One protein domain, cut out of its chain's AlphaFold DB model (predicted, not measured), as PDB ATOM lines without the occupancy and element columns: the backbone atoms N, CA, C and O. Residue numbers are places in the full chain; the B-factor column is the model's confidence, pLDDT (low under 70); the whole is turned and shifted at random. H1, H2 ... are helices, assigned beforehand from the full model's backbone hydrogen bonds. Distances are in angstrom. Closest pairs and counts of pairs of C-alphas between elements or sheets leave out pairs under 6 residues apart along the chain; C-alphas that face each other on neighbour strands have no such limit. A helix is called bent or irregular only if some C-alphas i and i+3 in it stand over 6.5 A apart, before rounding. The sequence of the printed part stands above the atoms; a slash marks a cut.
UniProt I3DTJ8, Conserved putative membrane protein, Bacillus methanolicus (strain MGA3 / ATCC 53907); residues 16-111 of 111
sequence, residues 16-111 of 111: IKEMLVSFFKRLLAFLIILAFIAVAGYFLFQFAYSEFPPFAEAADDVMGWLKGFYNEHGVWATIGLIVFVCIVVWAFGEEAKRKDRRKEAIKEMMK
ATOM      1  N   ILE A  16      -0.435 -49.317   8.074       71.00
ATOM      2  CA  ILE A  16       1.004 -49.087   7.852       71.00
ATOM      3  C   ILE A  16       1.407 -49.591   6.465       71.00
ATOM      4  O   ILE A  16       2.093 -48.885   5.726       71.00
ATOM      5  N   LYS A  17       0.946 -50.786   6.078       73.75
ATOM      6  CA  LYS A  17       1.269 -51.374   4.776       73.75
ATOM      7  C   LYS A  17       0.738 -50.532   3.614       73.75
ATOM      8  O   LYS A  17       1.473 -50.294   2.659       73.75
ATOM      9  N   GLU A  18      -0.491 -50.027   3.698       76.25
ATOM     10  CA  GLU A  18      -1.051 -49.131   2.675       76.25
ATOM     11  C   GLU A  18      -0.294 -47.799   2.572       76.25
ATOM     12  O   GLU A  18      -0.004 -47.339   1.462       76.25
ATOM     13  N   MET A  19       0.071 -47.195   3.711       71.00
ATOM     14  CA  MET A  19       0.882 -45.970   3.727       71.00
ATOM     15  C   MET A  19       2.246 -46.200   3.072       71.00
ATOM     16  O   MET A  19       2.659 -45.420   2.210       71.00
ATOM     17  N   LEU A  20       2.914 -47.300   3.427       77.62
ATOM     18  CA  LEU A  20       4.238 -47.656   2.928       77.62
ATOM     19  C   LEU A  20       4.209 -47.943   1.418       77.62
ATOM     20  O   LEU A  20       5.027 -47.412   0.673       77.62
ATOM     21  N   VAL A  21       3.215 -48.692   0.930       81.12
ATOM     22  CA  VAL A  21       3.035 -48.955  -0.511       81.12
ATOM     23  C   VAL A  21       2.778 -47.660  -1.289       81.12
ATOM     24  O   VAL A  21       3.374 -47.445  -2.346       81.12
ATOM     25  N   SER A  22       1.937 -46.758  -0.768       76.62
ATOM     26  CA  SER A  22       1.716 -45.450  -1.398       76.62
ATOM     27  C   SER A  22       2.984 -44.592  -1.414       76.62
ATOM     28  O   SER A  22       3.175 -43.824  -2.361       76.62
ATOM     29  N   PHE A  23       3.822 -44.687  -0.381       77.81
ATOM     30  CA  PHE A  23       5.100 -43.986  -0.313       77.81
ATOM     31  C   PHE A  23       6.078 -44.530  -1.361       77.81
ATOM     32  O   PHE A  23       6.552 -43.762  -2.195       77.81
ATOM     33  N   PHE A  24       6.287 -45.849  -1.414       81.12
ATOM     34  CA  PHE A  24       7.165 -46.488  -2.403       81.12
ATOM     35  C   PHE A  24       6.718 -46.242  -3.845       81.12
ATOM     36  O   PHE A  24       7.554 -45.987  -4.707       81.12
ATOM     37  N   LYS A  25       5.409 -46.240  -4.124       83.12
ATOM     38  CA  LYS A  25       4.891 -45.926  -5.465       83.12
ATOM     39  C   LYS A  25       5.234 -44.495  -5.896       83.12
ATOM     40  O   LYS A  25       5.579 -44.270  -7.054       83.12
ATOM     41  N   ARG A  26       5.151 -43.528  -4.974       77.44
ATOM     42  CA  ARG A  26       5.529 -42.128  -5.234       77.44
ATOM     43  C   ARG A  26       7.040 -41.960  -5.349       77.44
ATOM     44  O   ARG A  26       7.484 -41.255  -6.247       77.44
ATOM     45  N   LEU A  27       7.805 -42.635  -4.491       81.94
ATOM     46  CA  LEU A  27       9.264 -42.665  -4.555       81.94
ATOM     47  C   LEU A  27       9.730 -43.195  -5.913       81.94
ATOM     48  O   LEU A  27      10.553 -42.564  -6.562       81.94
ATOM     49  N   LEU A  28       9.149 -44.302  -6.382       85.94
ATOM     50  CA  LEU A  28       9.482 -44.887  -7.677       85.94
ATOM     51  C   LEU A  28       9.167 -43.927  -8.831       85.94
ATOM     52  O   LEU A  28      10.010 -43.721  -9.696       85.94
ATOM     53  N   ALA A  29       7.986 -43.303  -8.831       85.38
ATOM     54  CA  ALA A  29       7.631 -42.309  -9.845       85.38
ATOM     55  C   ALA A  29       8.595 -41.111  -9.842       85.38
ATOM     56  O   ALA A  29       9.030 -40.669 -10.902       85.38
ATOM     57  N   PHE A  30       8.969 -40.618  -8.658       82.81
ATOM     58  CA  PHE A  30       9.945 -39.540  -8.520       82.81
ATOM     59  C   PHE A  30      11.320 -39.949  -9.055       82.81
ATOM     60  O   PHE A  30      11.909 -39.200  -9.826       82.81
ATOM     61  N   LEU A  31      11.798 -41.153  -8.725       85.81
ATOM     62  CA  LEU A  31      13.059 -41.686  -9.243       85.81
ATOM     63  C   LEU A  31      13.045 -41.822 -10.769       85.81
ATOM     64  O   LEU A  31      14.042 -41.499 -11.402       85.81
ATOM     65  N   ILE A  32      11.925 -42.240 -11.369       90.62
ATOM     66  CA  ILE A  32      11.784 -42.323 -12.832       90.62
ATOM     67  C   ILE A  32      11.881 -40.933 -13.467       90.62
ATOM     68  O   ILE A  32      12.613 -40.757 -14.437       90.62
ATOM     69  N   ILE A  33      11.180 -39.937 -12.917       89.44
ATOM     70  CA  ILE A  33      11.236 -38.555 -13.419       89.44
ATOM     71  C   ILE A  33      12.657 -38.001 -13.281       89.44
ATOM     72  O   ILE A  33      13.188 -37.422 -14.226       89.44
ATOM     73  N   LEU A  34      13.289 -38.213 -12.128       86.81
ATOM     74  CA  LEU A  34      14.646 -37.749 -11.855       86.81
ATOM     75  C   LEU A  34      15.653 -38.418 -12.799       86.81
ATOM     76  O   LEU A  34      16.494 -37.731 -13.369       86.81
ATOM     77  N   ALA A  35      15.514 -39.722 -13.046       89.06
ATOM     78  CA  ALA A  35      16.321 -40.444 -14.024       89.06
ATOM     79  C   ALA A  35      16.122 -39.895 -15.443       89.06
ATOM     80  O   ALA A  35      17.094 -39.703 -16.165       89.06
ATOM     81  N   PHE A  36      14.885 -39.584 -15.837       93.12
ATOM     82  CA  PHE A  36      14.599 -39.023 -17.156       93.12
ATOM     83  C   PHE A  36      15.233 -37.638 -17.341       93.12
ATOM     84  O   PHE A  36      15.875 -37.382 -18.357       93.12
ATOM     85  N   ILE A  37      15.116 -36.770 -16.331       91.56
ATOM     86  CA  ILE A  37      15.766 -35.452 -16.316       91.56
ATOM     87  C   ILE A  37      17.287 -35.607 -16.363       91.56
ATOM     88  O   ILE A  37      17.940 -34.900 -17.122       91.56
ATOM     89  N   ALA A  38      17.854 -36.538 -15.592       90.00
ATOM     90  CA  ALA A  38      19.292 -36.781 -15.577       90.00
ATOM     91  C   ALA A  38      19.806 -37.268 -16.940       90.00
ATOM     92  O   ALA A  38      20.829 -36.779 -17.407       90.00
ATOM     93  N   VAL A  39      19.084 -38.172 -17.610       92.81
ATOM     94  CA  VAL A  39      19.445 -38.657 -18.953       92.81
ATOM     95  C   VAL A  39      19.344 -37.537 -19.988       92.81
ATOM     96  O   VAL A  39      20.277 -37.335 -20.760       92.81
ATOM     97  N   ALA A  40      18.243 -36.781 -19.990       92.31
ATOM     98  CA  ALA A  40      18.071 -35.656 -20.907       92.31
ATOM     99  C   ALA A  40      19.134 -34.571 -20.673       92.31
ATOM    100  O   ALA A  40      19.748 -34.082 -21.619       92.31
ATOM    101  N   GLY A  41      19.395 -34.238 -19.407       89.69
ATOM    102  CA  GLY A  41      20.428 -33.291 -19.004       89.69
ATOM    103  C   GLY A  41      21.827 -33.758 -19.390       89.69
ATOM    104  O   GLY A  41      22.589 -32.967 -19.927       89.69
ATOM    105  N   TYR A  42      22.146 -35.042 -19.204       90.44
ATOM    106  CA  TYR A  42      23.416 -35.622 -19.643       90.44
ATOM    107  C   TYR A  42      23.595 -35.518 -21.160       90.44
ATOM    108  O   TYR A  42      24.672 -35.161 -21.626       90.44
ATOM    109  N   PHE A  43      22.539 -35.783 -21.932       90.88
ATOM    110  CA  PHE A  43      22.592 -35.682 -23.388       90.88
ATOM    111  C   PHE A  43      22.830 -34.239 -23.854       90.88
ATOM    112  O   PHE A  43      23.694 -33.992 -24.691       90.88
ATOM    113  N   LEU A  44      22.107 -33.277 -23.268       90.00
ATOM    114  CA  LEU A  44      22.296 -31.850 -23.542       90.00
ATOM    115  C   LEU A  44      23.684 -31.364 -23.114       90.00
ATOM    116  O   LEU A  44      24.312 -30.594 -23.835       90.00
ATOM    117  N   PHE A  45      24.166 -31.834 -21.964       87.62
ATOM    118  CA  PHE A  45      25.499 -31.528 -21.465       87.62
ATOM    119  C   PHE A  45      26.571 -32.043 -22.421       87.62
ATOM    120  O   PHE A  45      27.433 -31.271 -22.811       87.62
ATOM    121  N   GLN A  46      26.488 -33.305 -22.852       88.62
ATOM    122  CA  GLN A  46      27.424 -33.883 -23.820       88.62
ATOM    123  C   GLN A  46      27.440 -33.107 -25.136       88.62
ATOM    124  O   GLN A  46      28.510 -32.771 -25.629       88.62
ATOM    125  N   PHE A  47      26.262 -32.764 -25.662       89.19
ATOM    126  CA  PHE A  47      26.151 -31.961 -26.876       89.19
ATOM    127  C   PHE A  47      26.820 -30.586 -26.723       89.19
ATOM    128  O   PHE A  47      27.617 -30.180 -27.567       89.19
ATOM    129  N   ALA A  48      26.543 -29.875 -25.627       85.19
ATOM    130  CA  ALA A  48      27.145 -28.570 -25.366       85.19
ATOM    131  C   ALA A  48      28.658 -28.661 -25.106       85.19
ATOM    132  O   ALA A  48      29.408 -27.785 -25.527       85.19
ATOM    133  N   TYR A  49      29.105 -29.732 -24.451       87.94
ATOM    134  CA  TYR A  49      30.510 -29.996 -24.160       87.94
ATOM    135  C   TYR A  49      31.317 -30.257 -25.435       87.94
ATOM    136  O   TYR A  49      32.440 -29.778 -25.557       87.94
ATOM    137  N   SER A  50      30.755 -30.982 -26.409       85.56
ATOM    138  CA  SER A  50      31.431 -31.230 -27.687       85.56
ATOM    139  C   SER A  50      31.442 -30.014 -28.611       85.56
ATOM    140  O   SER A  50      32.412 -29.811 -29.335       85.56
ATOM    141  N   GLU A  51      30.365 -29.225 -28.607       88.88
ATOM    142  CA  GLU A  51      30.174 -28.137 -29.574       88.88
ATOM    143  C   GLU A  51      30.821 -26.816 -29.116       88.88
ATOM    144  O   GLU A  51      31.274 -26.027 -29.943       88.88
ATOM    145  N   PHE A  52      30.896 -26.563 -27.802       87.75
ATOM    146  CA  PHE A  52      31.351 -25.283 -27.252       87.75
ATOM    147  C   PHE A  52      32.575 -25.445 -26.327       87.75
ATOM    148  O   PHE A  52      32.420 -25.714 -25.135       87.75
ATOM    149  N   PRO A  53      33.802 -25.178 -26.817       83.25
ATOM    150  CA  PRO A  53      35.030 -25.294 -26.022       83.25
ATOM    151  C   PRO A  53      35.051 -24.475 -24.713       83.25
ATOM    152  O   PRO A  53      35.474 -25.017 -23.695       83.25
ATOM    153  N   PRO A  54      34.546 -23.221 -24.665       87.25
ATOM    154  CA  PRO A  54      34.498 -22.458 -23.413       87.25
ATOM    155  C   PRO A  54      33.547 -23.063 -22.374       87.25
ATOM    156  O   PRO A  54      33.733 -22.892 -21.171       87.25
ATOM    157  N   PHE A  55      32.503 -23.758 -22.833       84.88
ATOM    158  CA  PHE A  55      31.587 -24.465 -21.947       84.88
ATOM    159  C   PHE A  55      32.246 -25.720 -21.372       84.88
ATOM    160  O   PHE A  55      32.060 -25.996 -20.192       84.88
ATOM    161  N   ALA A  56      33.039 -26.440 -22.171       85.38
ATOM    162  CA  ALA A  56      33.777 -27.614 -21.713       85.38
ATOM    163  C   ALA A  56      34.760 -27.277 -20.580       85.38
ATOM    164  O   ALA A  56      34.757 -27.948 -19.554       85.38
ATOM    165  N   GLU A  57      35.525 -26.191 -20.716       86.44
ATOM    166  CA  GLU A  57      36.483 -25.754 -19.691       86.44
ATOM    167  C   GLU A  57      35.786 -25.369 -18.375       86.44
ATOM    168  O   GLU A  57      36.152 -25.845 -17.300       86.44
ATOM    169  N   ALA A  58      34.700 -24.593 -18.452       87.50
ATOM    170  CA  ALA A  58      33.897 -24.260 -17.276       87.50
ATOM    171  C   ALA A  58      33.230 -25.498 -16.647       87.50
ATOM    172  O   ALA A  58      33.065 -25.584 -15.429       87.50
ATOM    173  N   ALA A  59      32.820 -26.460 -17.474       87.25
ATOM    174  CA  ALA A  59      32.217 -27.698 -17.014       87.25
ATOM    175  C   ALA A  59      33.225 -28.607 -16.297       87.25
ATOM    176  O   ALA A  59      32.865 -29.218 -15.290       87.25
ATOM    177  N   ASP A  60      34.471 -28.660 -16.767       88.31
ATOM    178  CA  ASP A  60      35.556 -29.410 -16.132       88.31
ATOM    179  C   ASP A  60      35.887 -28.865 -14.738       88.31
ATOM    180  O   ASP A  60      36.011 -29.647 -13.791       88.31
ATOM    181  N   ASP A  61      35.932 -27.541 -14.569       89.62
ATOM    182  CA  ASP A  61      36.125 -26.909 -13.257       89.62
ATOM    183  C   ASP A  61      35.009 -27.293 -12.273       89.62
ATOM    184  O   ASP A  61      35.257 -27.696 -11.129       89.62
ATOM    185  N   VAL A  62      33.757 -27.232 -12.733       87.38
ATOM    186  CA  VAL A  62      32.590 -27.610 -11.927       87.38
ATOM    187  C   VAL A  62      32.608 -29.106 -11.602       87.38
ATOM    188  O   VAL A  62      32.343 -29.488 -10.456       87.38
ATOM    189  N   MET A  63      32.959 -29.965 -12.563       86.81
ATOM    190  CA  MET A  63      33.118 -31.407 -12.346       86.81
ATOM    191  C   MET A  63      34.243 -31.716 -11.356       86.81
ATOM    192  O   MET A  63      34.078 -32.598 -10.510       86.81
ATOM    193  N   GLY A  64      35.360 -30.990 -11.418       89.06
ATOM    194  CA  GLY A  64      36.473 -31.111 -10.482       89.06
ATOM    195  C   GLY A  64      36.055 -30.781  -9.051       89.06
ATOM    196  O   GLY A  64      36.309 -31.567  -8.132       89.06
ATOM    197  N   TRP A  65      35.334 -29.674  -8.868       88.38
ATOM    198  CA  TRP A  65      34.787 -29.288  -7.567       88.38
ATOM    199  C   TRP A  65      33.780 -30.313  -7.027       88.38
ATOM    200  O   TRP A  65      33.906 -30.768  -5.888       88.38
ATOM    201  N   LEU A  66      32.828 -30.754  -7.860       85.62
ATOM    202  CA  LEU A  66      31.856 -31.798  -7.507       85.62
ATOM    203  C   LEU A  66      32.542 -33.108  -7.112       85.62
ATOM    204  O   LEU A  66      32.141 -33.752  -6.143       85.62
ATOM    205  N   LYS A  67      33.590 -33.504  -7.839       85.38
ATOM    206  CA  LYS A  67      34.370 -34.704  -7.533       85.38
ATOM    207  C   LYS A  67      35.049 -34.587  -6.170       85.38
ATOM    208  O   LYS A  67      35.010 -35.552  -5.411       85.38
ATOM    209  N   GLY A  68      35.623 -33.427  -5.843       87.88
ATOM    210  CA  GLY A  68      36.186 -33.149  -4.518       87.88
ATOM    211  C   GLY A  68      35.137 -33.267  -3.412       87.88
ATOM    212  O   GLY A  68      35.321 -34.030  -2.467       87.88
ATOM    213  N   PHE A  69      33.990 -32.611  -3.599       85.62
ATOM    214  CA  PHE A  69      32.868 -32.652  -2.661       85.62
ATOM    215  C   PHE A  69      32.376 -34.082  -2.387       85.62
ATOM    216  O   PHE A  69      32.205 -34.475  -1.234       85.62
ATOM    217  N   TYR A  70      32.175 -34.896  -3.431       85.06
ATOM    218  CA  TYR A  70      31.725 -36.281  -3.258       85.06
ATOM    219  C   TYR A  70      32.800 -37.216  -2.718       85.06
ATOM    220  O   TYR A  70      32.458 -38.214  -2.088       85.06
ATOM    221  N   ASN A  71      34.078 -36.917  -2.941       85.56
ATOM    222  CA  ASN A  71      35.165 -37.679  -2.338       85.56
ATOM    223  C   ASN A  71      35.238 -37.442  -0.819       85.56
ATOM    224  O   ASN A  71      35.539 -38.361  -0.066       85.56
ATOM    225  N   GLU A  72      34.918 -36.227  -0.370       86.44
ATOM    226  CA  GLU A  72      34.949 -35.843   1.043       86.44
ATOM    227  C   GLU A  72      33.673 -36.241   1.801       86.44
ATOM    228  O   GLU A  72      33.739 -36.814   2.888       86.44
ATOM    229  N   HIS A  73      32.498 -35.985   1.224       83.50
ATOM    230  CA  HIS A  73      31.211 -36.204   1.897       83.50
ATOM    231  C   HIS A  73      30.511 -37.510   1.506       83.50
ATOM    232  O   HIS A  73      29.551 -37.928   2.160       83.50
ATOM    233  N   GLY A  74      30.980 -38.172   0.448       81.88
ATOM    234  CA  GLY A  74      30.341 -39.359  -0.101       81.88
ATOM    235  C   GLY A  74      28.966 -39.081  -0.718       81.88
ATOM    236  O   GLY A  74      28.361 -38.019  -0.583       81.88
ATOM    237  N   VAL A  75      28.419 -40.094  -1.386       83.12
ATOM    238  CA  VAL A  75      27.092 -40.029  -2.033       83.12
ATOM    239  C   VAL A  75      25.948 -39.995  -0.998       83.12
ATOM    240  O   VAL A  75      24.800 -39.680  -1.312       83.12
ATOM    241  N   TRP A  76      26.248 -40.277   0.272       78.44
ATOM    242  CA  TRP A  76      25.269 -40.303   1.358       78.44
ATOM    243  C   TRP A  76      24.610 -38.947   1.613       78.44
ATOM    244  O   TRP A  76      23.418 -38.915   1.919       78.44
ATOM    245  N   ALA A  77      25.339 -37.840   1.438       77.56
ATOM    246  CA  ALA A  77      24.792 -36.496   1.619       77.56
ATOM    247  C   ALA A  77      23.648 -36.208   0.629       77.56
ATOM    248  O   ALA A  77      22.575 -35.743   1.019       77.56
ATOM    249  N   THR A  78      23.831 -36.561  -0.644       79.38
ATOM    250  CA  THR A  78      22.797 -36.403  -1.676       79.38
ATOM    251  C   THR A  78      21.653 -37.385  -1.503       79.38
ATOM    252  O   THR A  78      20.496 -36.989  -1.638       79.38
ATOM    253  N   ILE A  79      21.939 -38.645  -1.166       80.00
ATOM    254  CA  ILE A  79      20.890 -39.639  -0.898       80.00
ATOM    255  C   ILE A  79      20.014 -39.182   0.273       80.00
ATOM    256  O   ILE A  79      18.787 -39.219   0.173       80.00
ATOM    257  N   GLY A  80      20.625 -38.700   1.359       81.56
ATOM    258  CA  GLY A  80      19.912 -38.182   2.524       81.56
ATOM    259  C   GLY A  80      19.001 -37.008   2.173       81.56
ATOM    260  O   GLY A  80      17.836 -36.994   2.571       81.56
ATOM    261  N   LEU A  81      19.492 -36.068   1.361       82.38
ATOM    262  CA  LEU A  81      18.707 -34.926   0.896       82.38
ATOM    263  C   LEU A  81      17.527 -35.357   0.013       82.38
ATOM    264  O   LEU A  81      16.413 -34.872   0.206       82.38
ATOM    265  N   ILE A  82      17.731 -36.304  -0.906       80.62
ATOM    266  CA  ILE A  82      16.658 -36.843  -1.755       80.62
ATOM    267  C   ILE A  82      15.572 -37.500  -0.896       80.62
ATOM    268  O   ILE A  82      14.388 -37.202  -1.056       80.62
ATOM    269  N   VAL A  83      15.966 -38.356   0.051       80.50
ATOM    270  CA  VAL A  83      15.026 -39.022   0.963       80.50
ATOM    271  C   VAL A  83      14.267 -37.996   1.802       80.50
ATOM    272  O   VAL A  83      13.046 -38.097   1.931       80.50
ATOM    273  N   PHE A  84      14.956 -36.980   2.322       83.44
ATOM    274  CA  PHE A  84      14.334 -35.904   3.088       83.44
ATOM    275  C   PHE A  84      13.271 -35.160   2.271       83.44
ATOM    276  O   PHE A  84      12.139 -35.008   2.731       83.44
ATOM    277  N   VAL A  85      13.583 -34.776   1.029       82.31
ATOM    278  CA  VAL A  85      12.623 -34.126   0.122       82.31
ATOM    279  C   VAL A  85      11.410 -35.027  -0.127       82.31
ATOM    280  O   VAL A  85      10.273 -34.561  -0.043       82.31
ATOM    281  N   CYS A  86      11.614 -36.326  -0.364       77.19
ATOM    282  CA  CYS A  86      10.510 -37.269  -0.542       77.19
ATOM    283  C   CYS A  86       9.611 -37.374   0.701       77.19
ATOM    284  O   CYS A  86       8.385 -37.410   0.563       77.19
ATOM    285  N   ILE A  87      10.192 -37.393   1.906       80.75
ATOM    286  CA  ILE A  87       9.441 -37.427   3.170       80.75
ATOM    287  C   ILE A  87       8.641 -36.133   3.361       80.75
ATOM    288  O   ILE A  87       7.461 -36.193   3.702       80.75
ATOM    289  N   VAL A  88       9.243 -34.973   3.092       83.88
ATOM    290  CA  VAL A  88       8.577 -33.666   3.208       83.88
ATOM    291  C   VAL A  88       7.389 -33.571   2.249       83.88
ATOM    292  O   VAL A  88       6.280 -33.237   2.667       83.88
ATOM    293  N   VAL A  89       7.575 -33.932   0.977       78.00
ATOM    294  CA  VAL A  89       6.489 -33.946  -0.021       78.00
ATOM    295  C   VAL A  89       5.380 -34.923   0.381       78.00
ATOM    296  O   VAL A  89       4.193 -34.643   0.183       78.00
ATOM    297  N   TRP A  90       5.738 -36.068   0.969       77.62
ATOM    298  CA  TRP A  90       4.761 -37.013   1.498       77.62
ATOM    299  C   TRP A  90       3.958 -36.421   2.663       77.62
ATOM    300  O   TRP A  90       2.727 -36.466   2.603       77.62
ATOM    301  N   ALA A  91       4.617 -35.799   3.645       79.81
ATOM    302  CA  ALA A  91       3.967 -35.152   4.785       79.81
ATOM    303  C   ALA A  91       2.979 -34.060   4.338       79.81
ATOM    304  O   ALA A  91       1.815 -34.074   4.743       79.81
ATOM    305  N   PHE A  92       3.382 -33.185   3.408       79.81
ATOM    306  CA  PHE A  92       2.481 -32.180   2.829       79.81
ATOM    307  C   PHE A  92       1.274 -32.806   2.112       79.81
ATOM    308  O   PHE A  92       0.141 -32.340   2.255       79.81
ATOM    309  N   GLY A  93       1.490 -33.887   1.358       76.06
ATOM    310  CA  GLY A  93       0.410 -34.605   0.680       76.06
ATOM    311  C   GLY A  93      -0.563 -35.301   1.639       76.06
ATOM    312  O   GLY A  93      -1.758 -35.399   1.347       76.06
ATOM    313  N   GLU A  94      -0.078 -35.783   2.784       75.75
ATOM    314  CA  GLU A  94      -0.917 -36.360   3.834       75.75
ATOM    315  C   GLU A  94      -1.772 -35.299   4.533       75.75
ATOM    316  O   GLU A  94      -2.963 -35.527   4.777       75.75
ATOM    317  N   GLU A  95      -1.206 -34.122   4.799       71.69
ATOM    318  CA  GLU A  95      -1.951 -32.993   5.354       71.69
ATOM    319  C   GLU A  95      -3.066 -32.517   4.420       71.69
ATOM    320  O   GLU A  95      -4.185 -32.267   4.878       71.69
ATOM    321  N   ALA A  96      -2.800 -32.453   3.111       71.88
ATOM    322  CA  ALA A  96      -3.814 -32.133   2.110       71.88
ATOM    323  C   ALA A  96      -4.972 -33.148   2.145       71.88
ATOM    324  O   ALA A  96      -6.130 -32.765   2.316       71.88
ATOM    325  N   LYS A  97      -4.662 -34.454   2.140       71.44
ATOM    326  CA  LYS A  97      -5.677 -35.519   2.263       71.44
ATOM    327  C   LYS A  97      -6.456 -35.468   3.579       71.44
ATOM    328  O   LYS A  97      -7.632 -35.831   3.606       71.44
ATOM    329  N   ARG A  98      -5.830 -35.069   4.693       72.81
ATOM    330  CA  ARG A  98      -6.535 -34.874   5.975       72.81
ATOM    331  C   ARG A  98      -7.509 -33.703   5.903       72.81
ATOM    332  O   ARG A  98      -8.605 -33.814   6.452       72.81
ATOM    333  N   LYS A  99      -7.132 -32.601   5.250       69.69
ATOM    334  CA  LYS A  99      -8.021 -31.446   5.049       69.69
ATOM    335  C   LYS A  99      -9.214 -31.806   4.164       69.69
ATOM    336  O   LYS A  99     -10.333 -31.439   4.514       69.69
ATOM    337  N   ASP A 100      -9.005 -32.578   3.102       74.31
ATOM    338  CA  ASP A 100     -10.093 -32.999   2.210       74.31
ATOM    339  C   ASP A 100     -11.070 -33.960   2.897       74.31
ATOM    340  O   ASP A 100     -12.275 -33.720   2.872       74.31
ATOM    341  N   ARG A 101     -10.572 -34.951   3.652       70.94
ATOM    342  CA  ARG A 101     -11.442 -35.846   4.439       70.94
ATOM    343  C   ARG A 101     -12.283 -35.110   5.485       70.94
ATOM    344  O   ARG A 101     -13.422 -35.491   5.733       70.94
ATOM    345  N   ARG A 102     -11.752 -34.042   6.095       71.06
ATOM    346  CA  ARG A 102     -12.532 -33.192   7.015       71.06
ATOM    347  C   ARG A 102     -13.644 -32.438   6.287       71.06
ATOM    348  O   ARG A 102     -14.738 -32.324   6.830       71.06
ATOM    349  N   LYS A 103     -13.380 -31.939   5.077       75.94
ATOM    350  CA  LYS A 103     -14.390 -31.253   4.259       75.94
ATOM    351  C   LYS A 103     -15.502 -32.205   3.818       75.94
ATOM    352  O   LYS A 103     -16.664 -31.821   3.879       75.94
ATOM    353  N   GLU A 104     -15.163 -33.430   3.424       78.19
ATOM    354  CA  GLU A 104     -16.147 -34.455   3.049       78.19
ATOM    355  C   GLU A 104     -17.021 -34.881   4.235       78.19
ATOM    356  O   GLU A 104     -18.242 -34.875   4.108       78.19
ATOM    357  N   ALA A 105     -16.430 -35.125   5.409       74.50
ATOM    358  CA  ALA A 105     -17.185 -35.487   6.613       74.50
ATOM    359  C   ALA A 105     -18.165 -34.384   7.058       74.50
ATOM    360  O   ALA A 105     -19.288 -34.671   7.459       74.50
ATOM    361  N   ILE A 106     -17.771 -33.110   6.957       75.56
ATOM    362  CA  ILE A 106     -18.658 -31.971   7.251       75.56
ATOM    363  C   ILE A 106     -19.792 -31.877   6.216       75.56
ATOM    364  O   ILE A 106     -20.922 -31.546   6.563       75.56
ATOM    365  N   LYS A 107     -19.503 -32.182   4.946       76.12
ATOM    366  CA  LYS A 107     -20.489 -32.166   3.860       76.12
ATOM    367  C   LYS A 107     -21.509 -33.301   3.985       76.12
ATOM    368  O   LYS A 107     -22.667 -33.091   3.647       76.12
ATOM    369  N   GLU A 108     -21.101 -34.464   4.490       70.81
ATOM    370  CA  GLU A 108     -22.016 -35.555   4.853       70.81
ATOM    371  C   GLU A 108     -22.873 -35.222   6.079       70.81
ATOM    372  O   GLU A 108     -24.050 -35.552   6.076       70.81
ATOM    373  N   MET A 109     -22.339 -34.534   7.096       66.12
ATOM    374  CA  MET A 109     -23.122 -34.138   8.282       66.12
ATOM    375  C   MET A 109     -24.122 -32.997   8.032       66.12
ATOM    376  O   MET A 109     -25.014 -32.784   8.849       66.12
ATOM    377  N   MET A 110     -23.962 -32.236   6.947       64.12
ATOM    378  CA  MET A 110     -24.906 -31.185   6.532       64.12
ATOM    379  C   MET A 110     -26.044 -31.699   5.636       64.12
ATOM    380  O   MET A 110     -26.876 -30.900   5.205       64.12
ATOM    381  N   LYS A 111     -26.062 -32.996   5.318       54.59
ATOM    382  CA  LYS A 111     -27.077 -33.644   4.487       54.59
ATOM    383  C   LYS A 111     -28.031 -34.459   5.352       54.59
ATOM    384  O   LYS A 111     -29.222 -34.501   4.981       54.59
TER     385      LYS A 111
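AT A GLANCE: This is residues 16 to 111 of the 111 residues of the protein "Conserved putative membrane protein" of Bacillus methanolicus (strain MGA3 / ATCC 53907) (UniProt I3DTJ8). Three helices make an open triangle: H1 and H2 meet at one corner, H2 and H3 at the second, and H3 then crosses H1 at the third, with an empty middle between them. Past the crossing the far part of H3, together with the last residues, sticks out as a long arm, residues 95 to 111. The printed part has 96 residues with three named helices, in the order H1, H2, H3, and no named strand; the class is all helix. The whole is extended, with a radius of gyration of the C-alphas of 21.1 A, and it spans 70 by 30 by 19 A, the arm adding to the length.

HOW THE PARTS SIT: Begin at the first printed residue, with H1, residues 16 to 51, and follow it to its tight link of one residue into H2, residues 53 to 73. Here H1 and H2 touch only at the corner, H1 with residues 48 to 50 alone and H2 with residues 55 to 59 alone; their closest C-alphas, those of Tyr 49 and Ala 56, are 4.7 A apart. They run opposite ways at a tilt of 37 degrees, only just steep, and their centres are 22.0 A apart. After a tight link of two residues comes H3, residues 76 to 109; H2 and H3 meet only through their link. Now look back to H1: H1 and H3 are close but not clearly touching, the closest C-alphas being those of Leu 27 and Cys 86, 6.8 A apart. They run opposite ways at a steep tilt of 49 degrees. In H1, H2 and H3 every O i to N i+4 pair is within hydrogen-bond range.

IN THESE COORDINATES: Find C-alpha 16 at (1.004, -49.087, 7.852); from there H1 runs 51.9 A to C-alpha 51 at (30.174, -28.137, -29.574). H2 runs 30.2 A from Pro 53 to His 73. H3 starts at C-alpha 76, at (25.269, -40.303, 1.358), and runs 49.3 A to C-alpha 109 at (-23.122, -34.138, 8.282). None of the three helices is bent.

THE WHOLE: The two C-alphas farthest apart are those of Pro 53 and Lys 111, 69.7 A, while the first and last printed C-alphas, Ile 16 and Lys 111, are 32.2 A apart. Besides the arm, residues 32 to 44 of H1 and 61 to 68 of H2 stand free, and so do residues 71 to 76, of which 71 to 73 belong to H2. The printed part has no cut, and both links are tight. Lys 111 is the chain's last residue. The mean pLDDT of the printed part is 81.8; look for values under 70 at residue 99 and at residues 109 to 111.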